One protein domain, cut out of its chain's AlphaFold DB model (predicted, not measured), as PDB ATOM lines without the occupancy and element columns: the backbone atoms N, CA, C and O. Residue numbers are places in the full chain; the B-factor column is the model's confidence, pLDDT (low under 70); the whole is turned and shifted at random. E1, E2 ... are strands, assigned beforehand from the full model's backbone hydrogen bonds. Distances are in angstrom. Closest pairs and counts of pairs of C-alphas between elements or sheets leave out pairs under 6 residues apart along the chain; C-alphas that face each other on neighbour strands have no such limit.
ATOM      1  N   ARG A  39     145.848 155.973 139.471       89.19
ATOM      2  CA  ARG A  39     144.857 156.153 140.528       89.19
ATOM      3  C   ARG A  39     144.039 154.882 140.626       89.19
ATOM      4  O   ARG A  39     143.561 154.386 139.615       89.19
ATOM      5  N   ALA A  40     143.867 154.378 141.840       91.88
ATOM      6  CA  ALA A  40     143.106 153.171 142.121       91.88
ATOM      7  C   ALA A  40     142.034 153.467 143.166       91.88
ATOM      8  O   ALA A  40     142.293 154.185 144.137       91.88
ATOM      9  N   TYR A  41     140.851 152.886 142.993       92.31
ATOM     10  CA  TYR A  41     139.733 153.047 143.915       92.31
ATOM     11  C   TYR A  41     139.042 151.710 144.150       92.31
ATOM     12  O   TYR A  41     138.716 151.014 143.192       92.31
ATOM     13  N   ASP A  42     138.785 151.375 145.415       92.31
ATOM     14  CA  ASP A  42     137.807 150.347 145.755       92.31
ATOM     15  C   ASP A  42     136.420 151.008 145.741       92.31
ATOM     16  O   ASP A  42     136.225 152.109 146.271       92.31
ATOM     17  N   PHE A  43     135.442 150.326 145.153       90.62
ATOM     18  CA  PHE A  43     134.047 150.737 145.219       90.62
ATOM     19  C   PHE A  43     133.170 149.621 145.772       90.62
ATOM     20  O   PHE A  43     133.434 148.431 145.592       90.62
ATOM     21  N   SER A  44     132.100 150.028 146.442       91.25
ATOM     22  CA  SER A  44     131.061 149.145 146.950       91.25
ATOM     23  C   SER A  44     129.703 149.749 146.653       91.25
ATOM     24  O   SER A  44     129.507 150.956 146.766       91.25
ATOM     25  N   VAL A  45     128.752 148.888 146.335       88.12
ATOM     26  CA  VAL A  45     127.365 149.237 146.072       88.12
ATOM     27  C   VAL A  45     126.494 148.413 146.998       88.12
ATOM     28  O   VAL A  45     126.491 147.187 146.914       88.12
ATOM     29  N   ASN A  46     125.765 149.077 147.885       90.12
ATOM     30  CA  ASN A  46     124.787 148.441 148.753       90.12
ATOM     31  C   ASN A  46     123.375 148.703 148.222       90.12
ATOM     32  O   ASN A  46     122.947 149.853 148.137       90.12
ATOM     33  N   VAL A  47     122.644 147.643 147.880       87.69
ATOM     34  CA  VAL A  47     121.285 147.776 147.350       87.69
ATOM     35  C   VAL A  47     120.284 147.799 148.501       87.69
ATOM     36  O   VAL A  47     120.102 146.816 149.215       87.69
ATOM     37  N   THR A  48     119.607 148.926 148.677       90.94
ATOM     38  CA  THR A  48     118.630 149.182 149.738       90.94
ATOM     39  C   THR A  48     117.178 149.097 149.278       90.94
ATOM     40  O   THR A  48     116.289 149.150 150.121       90.94
ATOM     41  N   GLN A  49     116.906 148.967 147.972       85.69
ATOM     42  CA  GLN A  49     115.545 148.810 147.435       85.69
ATOM     43  C   GLN A  49     115.509 147.929 146.177       85.69
ATOM     44  O   GLN A  49     116.481 147.824 145.432       85.69
ATOM     45  N   GLY A  50     114.341 147.345 145.895       83.19
ATOM     46  CA  GLY A  50     114.074 146.599 144.661       83.19
ATOM     47  C   GLY A  50     114.371 145.102 144.764       83.19
ATOM     48  O   GLY A  50     114.545 144.550 145.844       83.19
ATOM     49  N   ALA A  51     114.403 144.416 143.617       82.50
ATOM     50  CA  ALA A  51     114.560 142.957 143.563       82.50
ATOM     51  C   ALA A  51     115.914 142.457 144.092       82.50
ATOM     52  O   ALA A  51     116.055 141.273 144.394       82.50
ATOM     53  N   LEU A  52     116.895 143.356 144.182       82.88
ATOM     54  CA  LEU A  52     118.249 143.061 144.625       82.88
ATOM     55  C   LEU A  52     118.544 143.585 146.042       82.88
ATOM     56  O   LEU A  52     119.694 143.542 146.470       82.88
ATOM     57  N   GLU A  53     117.527 144.073 146.764       89.31
ATOM     58  CA  GLU A  53     117.663 144.598 148.127       89.31
ATOM     59  C   GLU A  53     118.402 143.620 149.057       89.31
ATOM     60  O   GLU A  53     118.126 142.418 149.089       89.31
ATOM     61  N   GLY A  54     119.354 144.153 149.826       88.69
ATOM     62  CA  GLY A  54     120.209 143.404 150.745       88.69
ATOM     63  C   GLY A  54     121.456 142.799 150.100       88.69
ATOM     64  O   GLY A  54     122.273 142.216 150.814       88.69
ATOM     65  N   MET A  55     121.629 142.928 148.780       87.62
ATOM     66  CA  MET A  55     122.870 142.545 148.109       87.62
ATOM     67  C   MET A  55     123.906 143.664 148.147       87.62
ATOM     68  O   MET A  55     123.590 144.855 148.120       87.62
ATOM     69  N   THR A  56     125.169 143.249 148.188       89.25
ATOM     70  CA  THR A  56     126.321 144.136 148.077       89.25
ATOM     71  C   THR A  56     127.188 143.672 146.921       89.25
ATOM     72  O   THR A  56     127.511 142.488 146.817       89.25
ATOM     73  N   PHE A  57     127.572 144.618 146.077       86.94
ATOM     74  CA  PHE A  57     128.502 144.418 144.972       86.94
ATOM     75  C   PHE A  57     129.713 145.316 145.169       86.94
ATOM     76  O   PHE A  57     129.656 146.286 145.924       86.94
ATOM     77  N   GLY A  58     130.812 145.014 144.496       88.94
ATOM     78  CA  GLY A  58     131.992 145.854 144.598       88.94
ATOM     79  C   GLY A  58     133.114 145.399 143.697       88.94
ATOM     80  O   GLY A  58     133.053 144.345 143.056       88.94
ATOM     81  N   GLY A  59     134.148 146.217 143.664       89.94
ATOM     82  CA  GLY A  59     135.280 146.008 142.791       89.94
ATOM     83  C   GLY A  59     136.336 147.075 142.972       89.94
ATOM     84  O   GLY A  59     136.313 147.858 143.923       89.94
ATOM     85  N   ILE A  60     137.260 147.082 142.028       91.06
ATOM     86  CA  ILE A  60     138.335 148.049 141.915       91.06
ATOM     87  C   ILE A  60     138.285 148.626 140.507       91.06
ATOM     88  O   ILE A  60     138.042 147.901 139.544       91.06
ATOM     89  N   PHE A  61     138.548 149.920 140.380       91.25
ATOM     90  CA  PHE A  61     138.885 150.515 139.093       91.25
ATOM     91  C   PHE A  61     140.176 151.322 139.194       91.25
ATOM     92  O   PHE A  61     140.505 151.853 140.261       91.25
ATOM     93  N   CYS A  62     140.905 151.406 138.082       91.62
ATOM     94  CA  CYS A  62     142.095 152.231 137.960       91.62
ATOM     95  C   CYS A  62     142.188 152.956 136.624       91.62
ATOM     96  O   CYS A  62     141.629 152.506 135.630       91.62
ATOM     97  N   TYR A  63     142.913 154.068 136.619       89.94
ATOM     98  CA  TYR A  63     143.248 154.844 135.427       89.94
ATOM     99  C   TYR A  63     144.561 155.603 135.663       89.94
ATOM    100  O   TYR A  63     144.959 155.812 136.812       89.94
ATOM    101  N   ASP A  64     145.232 156.029 134.595       89.25
ATOM    102  CA  ASP A  64     146.378 156.941 134.685       89.25
ATOM    103  C   ASP A  64     145.882 158.393 134.759       89.25
ATOM    104  O   ASP A  64     145.149 158.838 133.879       89.25
ATOM    105  N   ASP A  65     146.258 159.151 135.796       87.50
ATOM    106  CA  ASP A  65     145.839 160.553 135.925       87.50
ATOM    107  C   ASP A  65     146.465 161.495 134.880       87.50
ATOM    108  O   ASP A  65     146.040 162.647 134.777       87.50
ATOM    109  N   ALA A  66     147.384 161.007 134.038       87.88
ATOM    110  CA  ALA A  66     147.894 161.730 132.869       87.88
ATOM    111  C   ALA A  66     146.800 162.190 131.899       87.88
ATOM    112  O   ALA A  66     146.992 163.167 131.174       87.88
ATOM    113  N   VAL A  67     145.688 161.451 131.840       84.38
ATOM    114  CA  VAL A  67     144.592 161.704 130.894       84.38
ATOM    115  C   VAL A  67     143.633 162.794 131.384       84.38
ATOM    116  O   VAL A  67     142.780 163.241 130.621       84.38
ATOM    117  N   ILE A  68     143.783 163.235 132.638       86.25
ATOM    118  CA  ILE A  68     142.886 164.182 133.302       86.25
ATOM    119  C   ILE A  68     143.406 165.614 133.149       86.25
ATOM    120  O   ILE A  68     144.536 165.938 133.514       86.25
ATOM    121  N   GLN A  69     142.536 166.506 132.686       86.88
ATOM    122  CA  GLN A  69     142.770 167.949 132.617       86.88
ATOM    123  C   GLN A  69     142.383 168.658 133.924       86.88
ATOM    124  O   GLN A  69     142.894 169.741 134.199       86.88
ATOM    125  N   SER A  70     141.568 168.017 134.771       82.38
ATOM    126  CA  SER A  70     141.096 168.504 136.078       82.38
ATOM    127  C   SER A  70     140.212 169.748 135.982       82.38
ATOM    128  O   SER A  70     140.163 170.548 136.917       82.38
ATOM    129  N   GLU A  71     139.512 169.919 134.859       87.94
ATOM    130  CA  GLU A  71     138.625 171.056 134.608       87.94
ATOM    131  C   GLU A  71     137.266 170.572 134.092       87.94
ATOM    132  O   GLU A  71     137.156 170.033 132.991       87.94
ATOM    133  N   GLY A  72     136.205 170.830 134.861       92.75
ATOM    134  CA  GLY A  72     134.843 170.498 134.464       92.75
ATOM    135  C   GLY A  72     134.581 168.994 134.404       92.75
ATOM    136  O   GLY A  72     135.201 168.209 135.119       92.75
ATOM    137  N   LEU A  73     133.599 168.609 133.583       94.44
ATOM    138  CA  LEU A  73     133.173 167.220 133.429       94.44
ATOM    139  C   LEU A  73     134.080 166.481 132.436       94.44
ATOM    140  O   LEU A  73     134.183 166.878 131.274       94.44
ATOM    141  N   GLU A  74     134.654 165.369 132.877       94.50
ATOM    142  CA  GLU A  74     135.557 164.524 132.098       94.50
ATOM    143  C   GLU A  74     135.054 163.075 132.096       94.50
ATOM    144  O   GLU A  74     134.375 162.627 133.024       94.50
ATOM    145  N   THR A  75     135.348 162.332 131.031       93.94
ATOM    146  CA  THR A  75     134.996 160.912 130.904       93.94
ATOM    147  C   THR A  75     136.227 160.135 130.475       93.94
ATOM    148  O   THR A  75     136.857 160.504 129.490       93.94
ATOM    149  N   ILE A  76     136.552 159.082 131.220       92.31
ATOM    150  CA  ILE A  76     137.650 158.158 130.933       92.31
ATOM    151  C   ILE A  76     137.023 156.823 130.551       92.31
ATOM    152  O   ILE A  76     136.275 156.247 131.344       92.31
ATOM    153  N   GLY A  77     137.293 156.350 129.339       90.81
ATOM    154  CA  GLY A  77     136.867 155.036 128.869       90.81
ATOM    155  C   GLY A  77     137.989 154.003 128.916       90.81
ATOM    156  O   GLY A  77     139.144 154.302 129.230       90.81
ATOM    157  N   VAL A  78     137.659 152.768 128.542       87.81
ATOM    158  CA  VAL A  78     138.626 151.659 128.430       87.81
ATOM    159  C   VAL A  78     139.759 152.002 127.458       87.81
ATOM    160  O   VAL A  78     140.922 151.704 127.723       87.81
ATOM    161  N   SER A  79     139.445 152.694 126.357       87.44
ATOM    162  CA  SER A  79     140.436 153.164 125.379       87.44
ATOM    163  C   SER A  79     141.430 154.179 125.941       87.44
ATOM    164  O   SER A  79     142.523 154.310 125.395       87.44
ATOM    165  N   ASP A  80     141.059 154.876 127.015       88.56
ATOM    166  CA  ASP A  80     141.894 155.868 127.699       88.56
ATOM    167  C   ASP A  80     142.689 155.245 128.862       88.56
ATOM    168  O   ASP A  80     143.352 155.952 129.616       88.56
ATOM    169  N   GLY A  81     142.626 153.915 129.023       87.62
ATOM    170  CA  GLY A  81     143.337 153.180 130.069       87.62
ATOM    171  C   GLY A  81     142.524 152.931 131.342       87.62
ATOM    172  O   GLY A  81     143.105 152.527 132.350       87.62
ATOM    173  N   LEU A  82     141.199 153.141 131.327       90.19
ATOM    174  CA  LEU A  82     140.341 152.694 132.427       90.19
ATOM    175  C   LEU A  82     140.342 151.163 132.497       90.19
ATOM    176  O   LEU A  82     139.913 150.480 131.568       90.19
ATOM    177  N   ASN A  83     140.757 150.633 133.639       89.25
ATOM    178  CA  ASN A  83     140.642 149.221 133.965       89.25
ATOM    179  C   ASN A  83     139.664 149.037 135.127       89.25
ATOM    180  O   ASN A  83     139.681 149.808 136.087       89.25
ATOM    181  N   VAL A  84     138.820 148.012 135.052       87.69
ATOM    182  CA  VAL A  84     137.809 147.707 136.066       87.69
ATOM    183  C   VAL A  84     137.776 146.209 136.307       87.69
ATOM    184  O   VAL A  84     137.653 145.425 135.369       87.69
ATOM    185  N   GLU A  85     137.827 145.831 137.577       87.88
ATOM    186  CA  GLU A  85     137.631 144.470 138.054       87.88
ATOM    187  C   GLU A  85     136.522 144.494 139.100       87.88
ATOM    188  O   GLU A  85     136.684 145.069 140.178       87.88
ATOM    189  N   MET A  86     135.383 143.873 138.815       85.94
ATOM    190  CA  MET A  86     134.268 143.844 139.759       85.94
ATOM    191  C   MET A  86     133.722 142.442 139.959       85.94
ATOM    192  O   MET A  86     133.789 141.593 139.077       85.94
ATOM    193  N   THR A  87     133.171 142.198 141.145       83.31
ATOM    194  CA  THR A  87     132.383 141.000 141.413       83.31
ATOM    195  C   THR A  87     130.912 141.373 141.414       83.31
ATOM    196  O   THR A  87     130.436 142.089 142.299       83.31
ATOM    197  N   PHE A  88     130.187 140.849 140.435       76.88
ATOM    198  CA  PHE A  88     128.768 141.090 140.245       76.88
ATOM    199  C   PHE A  88     128.038 139.753 140.106       76.88
ATOM    200  O   PHE A  88     128.478 138.885 139.363       76.88
ATOM    201  N   PHE A  89     126.977 139.519 140.885       75.88
ATOM    202  CA  PHE A  89     126.303 138.206 140.961       75.88
ATOM    203  C   PHE A  89     127.242 136.994 141.146       75.88
ATOM    204  O   PHE A  89     127.022 135.925 140.575       75.88
ATOM    205  N   ASN A  90     128.287 137.140 141.971       73.62
ATOM    206  CA  ASN A  90     129.347 136.138 142.168       73.62
ATOM    207  C   ASN A  90     130.138 135.781 140.893       73.62
ATOM    208  O   ASN A  90     130.779 134.730 140.842       73.62
ATOM    209  N   GLN A  91     130.111 136.640 139.881       73.25
ATOM    210  CA  GLN A  91     130.924 136.542 138.677       73.25
ATOM    211  C   GLN A  91     131.937 137.681 138.666       73.25
ATOM    212  O   GLN A  91     131.611 138.811 139.029       73.25
ATOM    213  N   ALA A  92     133.176 137.368 138.294       80.31
ATOM    214  CA  ALA A  92     134.161 138.392 137.996       80.31
ATOM    215  C   ALA A  92     133.821 138.996 136.632       80.31
ATOM    216  O   ALA A  92     133.560 138.252 135.687       80.31
ATOM    217  N   PHE A  93     133.817 140.319 136.562       76.94
ATOM    218  CA  PHE A  93     133.585 141.082 135.350       76.94
ATOM    219  C   PHE A  93     134.738 142.058 135.149       76.94
ATOM    220  O   PHE A  93     135.135 142.775 136.075       76.94
ATOM    221  N   THR A  94     135.260 142.065 133.931       81.06
ATOM    222  CA  THR A  94     136.261 142.999 133.431       81.06
ATOM    223  C   THR A  94     135.702 143.761 132.239       81.06
ATOM    224  O   THR A  94     134.781 143.300 131.571       81.06
ATOM    225  N   ALA A  95     136.312 144.900 131.909       73.25
ATOM    226  CA  ALA A  95     135.963 145.660 130.707       73.25
ATOM    227  C   ALA A  95     135.996 144.820 129.410       73.25
ATOM    228  O   ALA A  95     135.283 145.111 128.459       73.25
ATOM    229  N   SER A  96     136.814 143.761 129.362       72.19
ATOM    230  CA  SER A  96     136.920 142.879 128.191       72.19
ATOM    231  C   SER A  96     135.764 141.883 128.057       72.19
ATOM    232  O   SER A  96     135.596 141.297 126.988       72.19
ATOM    233  N   ASP A  97     134.993 141.665 129.125       69.44
ATOM    234  CA  ASP A  97     133.857 140.741 129.118       69.44
ATOM    235  C   ASP A  97     132.612 141.359 128.452       69.44
ATOM    236  O   ASP A  97     131.660 140.642 128.140       69.44
ATOM    237  N   ASP A  98     132.637 142.667 128.176       70.19
ATOM    238  CA  ASP A  98     131.546 143.427 127.567       70.19
ATOM    239  C   ASP A  98     131.772 143.703 126.074       70.19
ATOM    240  O   ASP A  98     132.145 144.790 125.633       70.19
ATOM    241  N   ILE A  99     131.572 142.663 125.265       67.62
ATOM    242  CA  ILE A  99     131.821 142.710 123.814       67.62
ATOM    243  C   ILE A  99     130.793 143.587 123.083       67.62
ATOM    244  O   ILE A  99     131.096 144.152 122.028       67.62
ATOM    245  N   ASP A 100     129.578 143.687 123.619       73.69
ATOM    246  CA  ASP A 100     128.471 144.390 122.971       73.69
ATOM    247  C   ASP A 100     128.490 145.902 123.257       73.69
ATOM    248  O   ASP A 100     127.918 146.679 122.482       73.69
ATOM    249  N   TYR A 101     129.201 146.332 124.307       74.25
ATOM    250  CA  TYR A 101     129.327 147.732 124.712       74.25
ATOM    251  C   TYR A 101     130.800 148.145 124.898       74.25
ATOM    252  O   TYR A 101     131.228 148.454 126.007       74.25
ATOM    253  N   PRO A 102     131.579 148.252 123.803       76.12
ATOM    254  CA  PRO A 102     133.023 148.511 123.859       76.12
ATOM    255  C   PRO A 102     133.408 149.886 124.429       76.12
ATOM    256  O   PRO A 102     134.573 150.111 124.751       76.12
ATOM    257  N   ASP A 103     132.447 150.810 124.527       78.56
ATOM    258  CA  ASP A 103     132.648 152.124 125.141       78.56
ATOM    259  C   ASP A 103     132.522 152.076 126.676       78.56
ATOM    260  O   ASP A 103     132.809 153.074 127.331       78.56
ATOM    261  N   PHE A 104     132.090 150.951 127.256       81.81
ATOM    262  CA  PHE A 104     131.904 150.768 128.693       81.81
ATOM    263  C   PHE A 104     132.939 149.795 129.285       81.81
ATOM    264  O   PHE A 104     133.474 148.943 128.579       81.81
ATOM    265  N   PRO A 105     133.219 149.893 130.597       85.56
ATOM    266  CA  PRO A 105     132.756 150.927 131.528       85.56
ATOM    267  C   PRO A 105     133.346 152.314 131.224       85.56
ATOM    268  O   PRO A 105     134.372 152.436 130.558       85.56
ATOM    269  N   THR A 106     132.703 153.363 131.744       90.00
ATOM    270  CA  THR A 106     133.228 154.736 131.731       90.00
ATOM    271  C   THR A 106     133.291 155.310 133.138       90.00
ATOM    272  O   THR A 106     132.399 155.113 133.960       90.00
ATOM    273  N   LEU A 107     134.355 156.047 133.429       92.12
ATOM    274  CA  LEU A 107     134.503 156.801 134.663       92.12
ATOM    275  C   LEU A 107     134.236 158.273 134.377       92.12
ATOM    276  O   LEU A 107     134.852 158.863 133.497       92.12
ATOM    277  N   ILE A 108     133.341 158.870 135.150       92.50
ATOM    278  CA  ILE A 108     132.957 160.269 135.035       92.50
ATOM    279  C   ILE A 108     133.544 161.024 136.215       92.50
ATOM    280  O   ILE A 108     133.313 160.665 137.378       92.50
ATOM    281  N   LEU A 109     134.286 162.078 135.900       93.69
ATOM    282  CA  LEU A 109     134.904 162.968 136.866       93.69
ATOM    283  C   LEU A 109     134.362 164.384 136.699       93.69
ATOM    284  O   LEU A 109     134.012 164.794 135.597       93.69
ATOM    285  N   GLU A 110     134.318 165.131 137.794       94.19
ATOM    286  CA  GLU A 110     134.094 166.575 137.784       94.19
ATOM    287  C   GLU A 110     135.209 167.225 138.598       94.19
ATOM    288  O   GLU A 110     135.428 166.849 139.754       94.19
ATOM    289  N   ASP A 111     135.955 168.133 137.967       91.19
ATOM    290  CA  ASP A 111     137.118 168.807 138.554       91.19
ATOM    291  C   ASP A 111     138.122 167.807 139.176       91.19
ATOM    292  O   ASP A 111     138.571 167.947 140.317       91.19
ATOM    293  N   GLY A 112     138.418 166.722 138.444       88.94
ATOM    294  CA  GLY A 112     139.321 165.644 138.873       88.94
ATOM    295  C   GLY A 112     138.784 164.734 139.989       88.94
ATOM    296  O   GLY A 112     139.490 163.836 140.448       88.94
ATOM    297  N   THR A 113     137.541 164.933 140.438       90.31
ATOM    298  CA  THR A 113     136.902 164.114 141.477       90.31
ATOM    299  C   THR A 113     135.972 163.084 140.853       90.31
ATOM    300  O   THR A 113     135.154 163.423 140.004       90.31
ATOM    301  N   VAL A 114     136.064 161.826 141.296       91.38
ATOM    302  CA  VAL A 114     135.171 160.749 140.842       91.38
ATOM    303  C   VAL A 114     133.723 161.074 141.201       91.38
ATOM    304  O   VAL A 114     133.402 161.241 142.377       91.38
ATOM    305  N   GLN A 115     132.857 161.093 140.191       90.44
ATOM    306  CA  GLN A 115     131.414 161.264 140.358       90.44
ATOM    307  C   GLN A 115     130.665 159.949 140.150       90.44
ATOM    308  O   GLN A 115     129.777 159.605 140.926       90.44
ATOM    309  N   ARG A 116     131.020 159.198 139.100       88.25
ATOM    310  CA  ARG A 116     130.313 157.970 138.723       88.25
ATOM    311  C   ARG A 116     131.219 157.007 137.970       88.25
ATOM    312  O   ARG A 116     131.927 157.430 137.068       88.25
ATOM    313  N   LEU A 117     131.135 155.719 138.302       87.94
ATOM    314  CA  LEU A 117     131.571 154.633 137.430       87.94
ATOM    315  C   LEU A 117     130.325 154.071 136.742       87.94
ATOM    316  O   LEU A 117     129.497 153.436 137.383       87.94
ATOM    317  N   ASP A 118     130.170 154.350 135.457       83.25
ATOM    318  CA  ASP A 118     129.065 153.848 134.651       83.25
ATOM    319  C   ASP A 118     129.497 152.536 133.991       83.25
ATOM    320  O   ASP A 118     130.511 152.482 133.291       83.25
ATOM    321  N   PHE A 119     128.771 151.460 134.257       78.31
ATOM    322  CA  PHE A 119     129.123 150.131 133.785       78.31
ATOM    323  C   PHE A 119     127.879 149.326 133.435       78.31
ATOM    324  O   PHE A 119     126.773 149.583 133.918       78.31
ATOM    325  N   TRP A 120     128.100 148.303 132.622       72.12
ATOM    326  CA  TRP A 120     127.070 147.418 132.126       72.12
ATOM    327  C   TRP A 120     127.352 145.984 132.575       72.12
ATOM    328  O   TRP A 120     128.448 145.485 132.358       72.12
ATOM    329  N   VAL A 121     126.391 145.314 133.220       66.12
ATOM    330  CA  VAL A 121     126.510 143.880 133.536       66.12
ATOM    331  C   VAL A 121     125.234 143.156 133.129       66.12
ATOM    332  O   VAL A 121     124.135 143.496 133.564       66.12
ATOM    333  N   GLU A 122     125.390 142.133 132.294       56.88
ATOM    334  CA  GLU A 122     124.314 141.291 131.770       56.88
ATOM    335  C   GLU A 122     124.196 139.956 132.545       56.88
ATOM    336  O   GLU A 122     125.170 139.531 133.171       56.88
ATOM    337  N   PRO A 123     123.009 139.297 132.580       50.00
ATOM    338  CA  PRO A 123     122.282 138.917 131.367       50.00
ATOM    339  C   PRO A 123     120.788 139.286 131.346       50.00
ATOM    340  O   PRO A 123     120.022 138.901 132.230       50.00
ATOM    341  N   GLY A 124     120.340 139.910 130.250       50.72
ATOM    342  CA  GLY A 124     118.958 139.753 129.774       50.72
ATOM    343  C   GLY A 124     118.106 141.005 129.553       50.72
ATOM    344  O   GLY A 124     117.145 140.898 128.792       50.72
ATOM    345  N   THR A 125     118.419 142.173 130.122       50.97
ATOM    346  CA  THR A 125     117.718 143.437 129.798       50.97
ATOM    347  C   THR A 125     118.517 144.677 130.166       50.97
ATOM    348  O   THR A 125     119.348 144.655 131.070       50.97
ATOM    349  N   ARG A 126     118.203 145.781 129.469       52.09
ATOM    350  CA  ARG A 126     118.850 147.068 129.677       52.09
ATOM    351  C   ARG A 126     118.383 147.786 130.951       52.09
ATOM    352  O   ARG A 126     117.460 148.589 130.854       52.09
ATOM    353  N   ASP A 127     119.067 147.588 132.076       54.97
ATOM    354  CA  ASP A 127     118.919 148.425 133.275       54.97
ATOM    355  C   ASP A 127     120.160 149.316 133.470       54.97
ATOM    356  O   ASP A 127     121.275 148.879 133.230       54.97
ATOM    357  N   ASN A 128     119.986 150.593 133.822       56.22
ATOM    358  CA  ASN A 128     121.089 151.448 134.278       56.22
ATOM    359  C   ASN A 128     121.235 151.197 135.778       56.22
ATOM    360  O   ASN A 128     120.278 151.455 136.499       56.22
ATOM    361  N   TRP A 129     122.358 150.646 136.230       59.06
ATOM    362  CA  TRP A 129     122.497 150.146 137.602       59.06
ATOM    363  C   TRP A 129     123.054 151.223 138.539       59.06
ATOM    364  O   TRP A 129     122.744 151.226 139.727       59.06
ATOM    365  N   TRP A 130     123.822 152.181 138.018       53.31
ATOM    366  CA  TRP A 130     124.421 153.238 138.826       53.31
ATOM    367  C   TRP A 130     123.420 154.385 139.046       53.31
ATOM    368  O   TRP A 130     122.797 154.868 138.101       53.31
ATOM    369  N   ASP A 131     123.248 154.807 140.302       58.59
ATOM    370  CA  ASP A 131     122.271 155.813 140.767       58.59
ATOM    371  C   ASP A 131     120.781 155.420 140.676       58.59
ATOM    372  O   ASP A 131     119.893 156.284 140.684       58.59
ATOM    373  N   LEU A 132     120.457 154.122 140.648       67.56
ATOM    374  CA  LEU A 132     119.074 153.706 140.893       67.56
ATOM    375  C   LEU A 132     118.645 154.112 142.313       67.56
ATOM    376  O   LEU A 132     119.423 153.972 143.261       67.56
ATOM    377  N   PRO A 133     117.394 154.573 142.514       73.62
ATOM    378  CA  PRO A 133     116.857 154.760 143.851       73.62
ATOM    379  C   PRO A 133     117.064 153.498 144.693       73.62
ATOM    380  O   PRO A 133     116.587 152.419 144.347       73.62
ATOM    381  N   GLY A 134     117.794 153.652 145.795       78.56
ATOM    382  CA  GLY A 134     118.165 152.549 146.670       78.56
ATOM    383  C   GLY A 134     119.476 151.846 146.308       78.56
ATOM    384  O   GLY A 134     119.628 150.677 146.633       78.56
ATOM    385  N   TRP A 135     120.402 152.513 145.622       83.69
ATOM    386  CA  TRP A 135     121.775 152.049 145.425       83.69
ATOM    387  C   TRP A 135     122.725 152.997 146.152       83.69
ATOM    388  O   TRP A 135     122.993 154.102 145.690       83.69
ATOM    389  N   ASP A 136     123.221 152.568 147.309       88.69
ATOM    390  CA  ASP A 136     124.158 153.354 148.103       88.69
ATOM    391  C   ASP A 136     125.584 153.011 147.666       88.69
ATOM    392  O   ASP A 136     126.100 151.925 147.950       88.69
ATOM    393  N   VAL A 137     126.218 153.942 146.957       87.12
ATOM    394  CA  VAL A 137     127.572 153.781 146.423       87.12
ATOM    395  C   VAL A 137     128.601 154.381 147.378       87.12
ATOM    396  O   VAL A 137     128.463 155.506 147.854       87.12
ATOM    397  N   THR A 138     129.674 153.639 147.629       90.75
ATOM    398  CA  THR A 138     130.873 154.116 148.321       90.75
ATOM    399  C   THR A 138     132.077 153.952 147.407       90.75
ATOM    400  O   THR A 138     132.283 152.872 146.861       90.75
ATOM    401  N   VAL A 139     132.885 155.003 147.273       90.56
ATOM    402  CA  VAL A 139     134.150 154.996 146.527       90.56
ATOM    403  C   VAL A 139     135.253 155.488 147.452       90.56
ATOM    404  O   VAL A 139     135.110 156.533 148.090       90.56
ATOM    405  N   MET A 140     136.346 154.737 147.550       92.25
ATOM    406  CA  MET A 140     137.484 155.073 148.403       92.25
ATOM    407  C   MET A 140     138.793 154.840 147.651       92.25
ATOM    408  O   MET A 140     138.884 153.867 146.904       92.25
ATOM    409  N   PRO A 141     139.820 155.691 147.838       90.44
ATOM    410  CA  PRO A 141     141.148 155.414 147.303       90.44
ATOM    411  C   PRO A 141     141.630 154.031 147.746       90.44
ATOM    412  O   PRO A 141     141.526 153.691 148.926       90.44
ATOM    413  N   SER A 142     142.150 153.245 146.805       86.38
ATOM    414  CA  SER A 142     142.679 151.915 147.085       86.38
ATOM    415  C   SER A 142     144.161 151.981 147.431       86.38
ATOM    416  O   SER A 142     144.938 152.684 146.787       86.38
TER     417      SER A 142
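AT A GLANCE: This is residues 39 to 142 of the 153 residues of an uncharacterized protein of Merismopedia sp. SIO2A8 (UniProt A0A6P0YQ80). A twisted sheet of five strands, E5 E4 E2 E1 E8, faces a smaller sheet of three, E3 E6 E7, in a sandwich whose strands cross at 70 degrees. Two long links, residues 95 to 105 and 119 to 134, lead from the one sheet to the other. The printed part has 104 residues with eight named strands, E1 to E8 in chain order, and no named helix; both sheets are antiparallel, the class is all strand, and under half of the residues are in named elements. It is compact, with a radius of gyration of the C-alphas of 13.5 A and spans of 39 by 27 by 22 A.

IN THESE COORDINATES: In the larger sheet, E1 is residues 39 to 47, 25.9 A long from C-alpha 39 at (144.857, 156.153, 140.528); E2 is 56 to 64, 27.3 A; E4 is 83 to 88, 15.7 A; E5 is 91 to 94, 9.9 A; and E8 is 135 to 141, 19.8 A, ending at C-alpha 141 at (141.148, 155.414, 147.303). In the smaller sheet, E3 is 73 to 77, 13.5 A; E6 is 106 to 110, 13.3 A; and E7 is 113 to 118, 14.6 A.

HOW THE PARTS SIT: E1 and E2 form a hairpin at 160 degrees, with N 43 and O 59 2.9 A apart, within hydrogen-bond range. Likewise within range are N 44 and O 138 of E1 and E8, 2.9 A, N 85 and O 60 of E4 and E2, 2.9 A, and N 93 and O 86 of the hairpin E4 and E5, 2.8 A. In the other sheet, N 76 and O 107 of E3 and E6 are within hydrogen-bond range at 2.9 A, and so are N 108 and O 116 of the hairpin E6 and E7 at 2.8 A. The facing parts of the sheets are 10.6 A centre to centre, their best planes 12 degrees apart. The closest C-alphas of E2 and E3, those of Tyr 63 and Ile 76, are 7.9 A apart. E1 and E6 are apart.

THE WHOLE: The C-alphas of Ala 51 and Ala 66 are the two farthest apart, 39.7 A. The printed part has no cut. The links E5 to E6 and E7 to E8 are long, with 11 and 16 residues. Mean pLDDT of the printed part is 82.4; residues 97, 99 and 121 to 132 are under 70.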